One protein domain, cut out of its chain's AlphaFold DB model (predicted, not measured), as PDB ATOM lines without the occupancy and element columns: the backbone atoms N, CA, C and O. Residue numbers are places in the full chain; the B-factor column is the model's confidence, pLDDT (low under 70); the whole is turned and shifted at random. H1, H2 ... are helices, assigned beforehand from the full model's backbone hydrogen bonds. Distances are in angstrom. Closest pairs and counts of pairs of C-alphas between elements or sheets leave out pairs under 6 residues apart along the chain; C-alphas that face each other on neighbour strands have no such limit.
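This is residues 217 to 270 of the 271 residues of an uncharacterized protein of Propionibacteriaceae bacterium (UniProt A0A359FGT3). Two long helices, H1 and then H2, meet near their ends as an open V, joined at the corner by the link of residues 243 to 247, with residues 217 to 236 of H1 and 256 to 269 of H2 standing free. The printed part has 54 residues with two named helices and no named strand; the class is all helix. It is flat, spanning 45 by 37 by 7 A, and only just extended, close to loose, with a radius of gyration of the C-alphas of 15.3 A.

Look first at H1, residues 217 to 242, and then at H2, residues 248 to 269. They only just touch, with 3 pairs of C-alphas within 8 A, through residues 240 to 241 of H1 and 248 to 251 of H2 alone. The closest C-alphas, those of Ile 241 and Trp 248, are 7.5 A apart. The helices run opposite ways at a steep tilt of 48 degrees. Every O i to N i+4 pair is within hydrogen-bond range in H1, and 17 of 18 in H2.

Find C-alpha 217 at (212.126, 160.878, 245.956); from there H1 runs 37.7 A to C-alpha 242. H2 runs 31.2 A, with a kink of 31 degrees near residue 258, to C-alpha 269 at (176.954, 168.117, 255.780).

The C-alphas farthest apart, of Gln 217 and Arg 246, are 46.0 A apart. The link is tight, and the printed part has no cut. Residues 244 to 245 have pLDDT under 70.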
ATOM      1  N   GLN A 217     211.382 159.752 245.385       92.25
ATOM      2  CA  GLN A 217     212.126 160.878 245.956       92.25
ATOM      3  C   GLN A 217     211.186 161.988 246.427       92.25
ATOM      4  O   GLN A 217     211.413 162.567 247.485       92.25
ATOM      5  N   TRP A 218     210.124 162.257 245.666       93.06
ATOM      6  CA  TRP A 218     209.136 163.259 246.044       93.06
ATOM      7  C   TRP A 218     208.292 162.806 247.239       93.06
ATOM      8  O   TRP A 218     208.037 163.608 248.133       93.06
ATOM      9  N   GLY A 219     207.956 161.515 247.319       91.69
ATOM     10  CA  GLY A 219     207.300 160.938 248.500       91.69
ATOM     11  C   GLY A 219     208.049 161.255 249.801       91.69
ATOM     12  O   GLY A 219     207.447 161.727 250.760       91.69
ATOM     13  N   TRP A 220     209.383 161.146 249.802       93.44
ATOM     14  CA  TRP A 220     210.197 161.539 250.961       93.44
ATOM     15  C   TRP A 220     210.088 163.027 251.320       93.44
ATOM     16  O   TRP A 220     210.155 163.374 252.498       93.44
ATOM     17  N   VAL A 221     209.926 163.914 250.332       91.75
ATOM     18  CA  VAL A 221     209.728 165.354 250.570       91.75
ATOM     19  C   VAL A 221     208.376 165.605 251.237       91.75
ATOM     20  O   VAL A 221     208.308 166.367 252.205       91.75
ATOM     21  N   VAL A 222     207.317 164.943 250.759       92.88
ATOM     22  CA  VAL A 222     205.969 165.019 251.347       92.88
ATOM     23  C   VAL A 222     206.003 164.540 252.802       92.88
ATOM     24  O   VAL A 222     205.613 165.290 253.700       92.88
ATOM     25  N   ASP A 223     206.565 163.355 253.056       93.25
ATOM     26  CA  ASP A 223     206.645 162.761 254.397       93.25
ATOM     27  C   ASP A 223     207.465 163.625 255.364       93.25
ATOM     28  O   ASP A 223     207.039 163.898 256.489       93.25
ATOM     29  N   ALA A 224     208.629 164.120 254.928       91.62
ATOM     30  CA  ALA A 224     209.464 164.998 255.743       91.62
ATOM     31  C   ALA A 224     208.744 166.310 256.096       91.62
ATOM     32  O   ALA A 224     208.861 166.800 257.223       91.62
ATOM     33  N   THR A 225     207.972 166.862 255.155       91.50
ATOM     34  CA  THR A 225     207.159 168.061 255.392       91.50
ATOM     35  C   THR A 225     206.062 167.778 256.410       91.50
ATOM     36  O   THR A 225     205.914 168.537 257.368       91.50
ATOM     37  N   ALA A 226     205.336 166.669 256.256       92.31
ATOM     38  CA  ALA A 226     204.285 166.263 257.183       92.31
ATOM     39  C   ALA A 226     204.828 166.082 258.611       92.31
ATOM     40  O   ALA A 226     204.271 166.635 259.562       92.31
ATOM     41  N   ILE A 227     205.967 165.400 258.769       92.00
ATOM     42  CA  ILE A 227     206.633 165.231 260.069       92.00
ATOM     43  C   ILE A 227     207.027 166.588 260.666       92.00
ATOM     44  O   ILE A 227     206.776 166.836 261.846       92.00
ATOM     45  N   ALA A 228     207.611 167.490 259.870       87.12
ATOM     46  CA  ALA A 228     207.983 168.822 260.341       87.12
ATOM     47  C   ALA A 228     206.761 169.620 260.832       87.12
ATOM     48  O   ALA A 228     206.829 170.253 261.888       87.12
ATOM     49  N   LEU A 229     205.632 169.549 260.118       88.88
ATOM     50  CA  LEU A 229     204.379 170.193 260.517       88.88
ATOM     51  C   LEU A 229     203.807 169.609 261.808       88.88
ATOM     52  O   LEU A 229     203.368 170.373 262.669       88.88
ATOM     53  N   ILE A 230     203.866 168.288 261.983       91.50
ATOM     54  CA  ILE A 230     203.470 167.629 263.233       91.50
ATOM     55  C   ILE A 230     204.340 168.136 264.387       91.50
ATOM     56  O   ILE A 230     203.810 168.579 265.403       91.50
ATOM     57  N   VAL A 231     205.666 168.140 264.231       86.19
ATOM     58  CA  VAL A 231     206.594 168.591 265.281       86.19
ATOM     59  C   VAL A 231     206.358 170.059 265.643       86.19
ATOM     60  O   VAL A 231     206.275 170.393 266.826       86.19
ATOM     61  N   ILE A 232     206.214 170.948 264.656       84.12
ATOM     62  CA  ILE A 232     205.961 172.377 264.901       84.12
ATOM     63  C   ILE A 232     204.594 172.583 265.572       84.12
ATOM     64  O   ILE A 232     204.494 173.356 266.525       84.12
ATOM     65  N   SER A 233     203.560 171.854 265.149       87.81
ATOM     66  CA  SER A 233     202.222 171.944 265.749       87.81
ATOM     67  C   SER A 233     202.210 171.444 267.196       87.81
ATOM     68  O   SER A 233     201.682 172.117 268.080       87.81
ATOM     69  N   LEU A 234     202.852 170.302 267.470       88.00
ATOM     70  CA  LEU A 234     202.955 169.738 268.819       88.00
ATOM     71  C   LEU A 234     203.789 170.623 269.745       88.00
ATOM     72  O   LEU A 234     203.392 170.869 270.880       88.00
ATOM     73  N   THR A 235     204.932 171.127 269.279       84.50
ATOM     74  CA  THR A 235     205.763 172.036 270.084       84.50
ATOM     75  C   THR A 235     205.038 173.348 270.374       84.50
ATOM     76  O   THR A 235     205.071 173.808 271.515       84.50
ATOM     77  N   GLY A 236     204.315 173.907 269.397       82.56
ATOM     78  CA  GLY A 236     203.439 175.062 269.597       82.56
ATOM     79  C   GLY A 236     202.353 174.803 270.644       82.56
ATOM     80  O   GLY A 236     202.158 175.626 271.539       82.56
ATOM     81  N   LEU A 237     201.711 173.631 270.598       84.25
ATOM     82  CA  LEU A 237     200.702 173.224 271.579       84.25
ATOM     83  C   LEU A 237     201.298 173.061 272.985       84.25
ATOM     84  O   LEU A 237     200.750 173.595 273.946       84.25
ATOM     85  N   VAL A 238     202.441 172.379 273.117       84.19
ATOM     86  CA  VAL A 238     203.131 172.194 274.405       84.19
ATOM     87  C   VAL A 238     203.536 173.540 275.001       84.19
ATOM     88  O   VAL A 238     203.285 173.777 276.180       84.19
ATOM     89  N   ILE A 239     204.104 174.451 274.205       83.56
ATOM     90  CA  ILE A 239     204.423 175.807 274.671       83.56
ATOM     91  C   ILE A 239     203.147 176.539 275.096       83.56
ATOM     92  O   ILE A 239     203.154 177.173 276.144       83.56
ATOM     93  N   GLY A 240     202.050 176.422 274.343       81.06
ATOM     94  CA  GLY A 240     200.757 177.004 274.712       81.06
ATOM     95  C   GLY A 240     200.195 176.463 276.033       81.06
ATOM     96  O   GLY A 240     199.627 177.221 276.814       81.06
ATOM     97  N   ILE A 241     200.398 175.176 276.326       81.50
ATOM     98  CA  ILE A 241     199.971 174.544 277.583       81.50
ATOM     99  C   ILE A 241     200.863 174.972 278.756       81.50
ATOM    100  O   ILE A 241     200.361 175.294 279.833       81.50
ATOM    101  N   LEU A 242     202.184 174.968 278.561       82.00
ATOM    102  CA  LEU A 242     203.156 175.318 279.600       82.00
ATOM    103  C   LEU A 242     203.153 176.819 279.906       82.00
ATOM    104  O   LEU A 242     203.352 177.224 281.053       82.00
ATOM    105  N   ASN A 243     202.908 177.649 278.894       79.12
ATOM    106  CA  ASN A 243     202.721 179.077 279.054       79.12
ATOM    107  C   ASN A 243     201.318 179.316 279.614       79.12
ATOM    108  O   ASN A 243     200.368 179.561 278.873       79.12
ATOM    109  N   ARG A 244     201.195 179.214 280.944       67.00
ATOM    110  CA  ARG A 244     199.956 179.414 281.709       67.00
ATOM    111  C   ARG A 244     199.541 180.892 281.703       67.00
ATOM    112  O   ARG A 244     199.512 181.567 282.727       67.00
ATOM    113  N   SER A 245     199.277 181.393 280.501       69.31
ATOM    114  CA  SER A 245     198.769 182.719 280.193       69.31
ATOM    115  C   SER A 245     197.449 182.937 280.920       69.31
ATOM    116  O   SER A 245     196.658 182.010 281.113       69.31
ATOM    117  N   ARG A 246     197.159 184.194 281.264       77.06
ATOM    118  CA  ARG A 246     195.869 184.588 281.848       77.06
ATOM    119  C   ARG A 246     194.669 184.223 280.956       77.06
ATOM    120  O   ARG A 246     193.541 184.198 281.437       77.06
ATOM    121  N   HIS A 247     194.906 183.927 279.678       79.50
ATOM    122  CA  HIS A 247     193.885 183.587 278.687       79.50
ATOM    123  C   HIS A 247     193.899 182.118 278.247       79.50
ATOM    124  O   HIS A 247     193.246 181.788 277.263       79.50
ATOM    125  N   TRP A 248     194.553 181.226 278.996       80.19
ATOM    126  CA  TRP A 248     194.706 179.809 278.640       80.19
ATOM    127  C   TRP A 248     193.403 179.124 278.184       80.19
ATOM    128  O   TRP A 248     193.392 178.436 277.167       80.19
ATOM    129  N   SER A 249     192.276 179.368 278.862       81.38
ATOM    130  CA  SER A 249     190.976 178.805 278.463       81.38
ATOM    131  C   SER A 249     190.491 179.304 277.097       81.38
ATOM    132  O   SER A 249     189.912 178.524 276.351       81.38
ATOM    133  N   ARG A 250     190.736 180.575 276.744       82.25
ATOM    134  CA  ARG A 250     190.423 181.112 275.406       82.25
ATOM    135  C   ARG A 250     191.331 180.497 274.348       82.25
ATOM    136  O   ARG A 250     190.838 180.127 273.292       82.25
ATOM    137  N   ASP A 251     192.621 180.364 274.639       81.62
ATOM    138  CA  ASP A 251     193.605 179.845 273.685       81.62
ATOM    139  C   ASP A 251     193.342 178.361 273.369       81.62
ATOM    140  O   ASP A 251     193.338 177.959 272.207       81.62
ATOM    141  N   MET A 252     193.023 177.555 274.388       83.25
ATOM    142  CA  MET A 252     192.618 176.156 274.207       83.25
ATOM    143  C   MET A 252     191.250 176.034 273.526       83.25
ATOM    144  O   MET A 252     191.082 175.186 272.651       83.25
ATOM    145  N   LEU A 253     190.284 176.897 273.868       85.12
ATOM    146  CA  LEU A 253     188.988 176.934 273.187       85.12
ATOM    147  C   LEU A 253     189.138 177.273 271.700       85.12
ATOM    148  O   LEU A 253     188.454 176.673 270.884       85.12
ATOM    149  N   LEU A 254     190.036 178.187 271.323       82.75
ATOM    150  CA  LEU A 254     190.307 178.495 269.916       82.75
ATOM    151  C   LEU A 254     190.980 177.317 269.197       82.75
ATOM    152  O   LEU A 254     190.561 176.959 268.097       82.75
ATOM    153  N   ALA A 255     191.978 176.685 269.824       79.50
ATOM    154  CA  ALA A 255     192.705 175.561 269.235       79.50
ATOM    155  C   ALA A 255     191.807 174.332 268.999       79.50
ATOM    156  O   ALA A 255     191.775 173.789 267.896       79.50
ATOM    157  N   PHE A 256     191.053 173.906 270.015       86.69
ATOM    158  CA  PHE A 256     190.194 172.720 269.919       86.69
ATOM    159  C   PHE A 256     188.808 173.030 269.346       86.69
ATOM    160  O   PHE A 256     188.224 172.186 268.672       86.69
ATOM    161  N   GLY A 257     188.292 174.241 269.563       87.00
ATOM    162  CA  GLY A 257     186.994 174.671 269.043       87.00
ATOM    163  C   GLY A 257     186.979 174.785 267.523       87.00
ATOM    164  O   GLY A 257     185.985 174.405 266.914       87.00
ATOM    165  N   GLY A 258     188.081 175.212 266.896       84.12
ATOM    166  CA  GLY A 258     188.198 175.219 265.434       84.12
ATOM    167  C   GLY A 258     188.091 173.814 264.830       84.12
ATOM    168  O   GLY A 258     187.330 173.601 263.888       84.12
ATOM    169  N   LEU A 259     188.788 172.835 265.420       86.62
ATOM    170  CA  LEU A 259     188.706 171.436 264.995       86.62
ATOM    171  C   LEU A 259     187.306 170.850 265.235       86.62
ATOM    172  O   LEU A 259     186.747 170.216 264.345       86.62
ATOM    173  N   ALA A 260     186.719 171.089 266.411       89.56
ATOM    174  CA  ALA A 260     185.377 170.613 266.738       89.56
ATOM    175  C   ALA A 260     184.306 171.218 265.816       89.56
ATOM    176  O   ALA A 260     183.421 170.497 265.367       89.56
ATOM    177  N   ALA A 261     184.408 172.509 265.486       90.31
ATOM    178  CA  ALA A 261     183.514 173.168 264.539       90.31
ATOM    179  C   ALA A 261     183.650 172.582 263.127       90.31
ATOM    180  O   ALA A 261     182.639 172.325 262.481       90.31
ATOM    181  N   ALA A 262     184.877 172.311 262.667       88.50
ATOM    182  CA  ALA A 262     185.108 171.661 261.378       88.50
ATOM    183  C   ALA A 262     184.506 170.245 261.329       88.50
ATOM    184  O   ALA A 262     183.836 169.897 260.360       88.50
ATOM    185  N   ILE A 263     184.682 169.449 262.391       92.06
ATOM    186  CA  ILE A 263     184.073 168.114 262.508       92.06
ATOM    187  C   ILE A 263     182.543 168.217 262.556       92.06
ATOM    188  O   ILE A 263     181.863 167.464 261.869       92.06
ATOM    189  N   ALA A 264     181.988 169.155 263.327       93.31
ATOM    190  CA  ALA A 264     180.543 169.356 263.414       93.31
ATOM    191  C   ALA A 264     179.938 169.762 262.062       93.31
ATOM    192  O   ALA A 264     178.900 169.231 261.680       93.31
ATOM    193  N   LEU A 265     180.604 170.650 261.318       93.38
ATOM    194  CA  LEU A 265     180.211 171.019 259.957       93.38
ATOM    195  C   LEU A 265     180.244 169.814 259.016       93.38
ATOM    196  O   LEU A 265     179.290 169.613 258.272       93.38
ATOM    197  N   LEU A 266     181.295 168.988 259.083       91.62
ATOM    198  CA  LEU A 266     181.388 167.759 258.294       91.62
ATOM    199  C   LEU A 266     180.216 166.812 258.598       91.62
ATOM    200  O   LEU A 266     179.560 166.343 257.672       91.62
ATOM    201  N   LEU A 267     179.925 166.573 259.879       93.31
ATOM    202  CA  LEU A 267     178.825 165.704 260.308       93.31
ATOM    203  C   LEU A 267     177.448 166.262 259.924       93.31
ATOM    204  O   LEU A 267     176.565 165.486 259.587       93.31
ATOM    205  N   LEU A 268     177.267 167.585 259.944       93.94
ATOM    206  CA  LEU A 268     176.024 168.234 259.518       93.94
ATOM    207  C   LEU A 268     175.850 168.227 257.991       93.94
ATOM    208  O   LEU A 268     174.727 168.253 257.502       93.94
ATOM    209  N   SER A 269     176.956 168.211 257.244       89.94
ATOM    210  CA  SER A 269     176.954 168.117 255.780       89.94
ATOM    211  C   SER A 269     176.802 166.688 255.249       89.94
ATOM    212  O   SER A 269     176.640 166.507 254.043       89.94
ATOM    213  N   ALA A 270     176.884 165.681 256.127       78.19
ATOM    214  CA  ALA A 270     176.674 164.292 255.752       78.19
ATOM    215  C   ALA A 270     175.175 164.060 255.456       78.19
ATOM    216  O   ALA A 270     174.344 164.467 256.270       78.19
TER     217      ALA A 270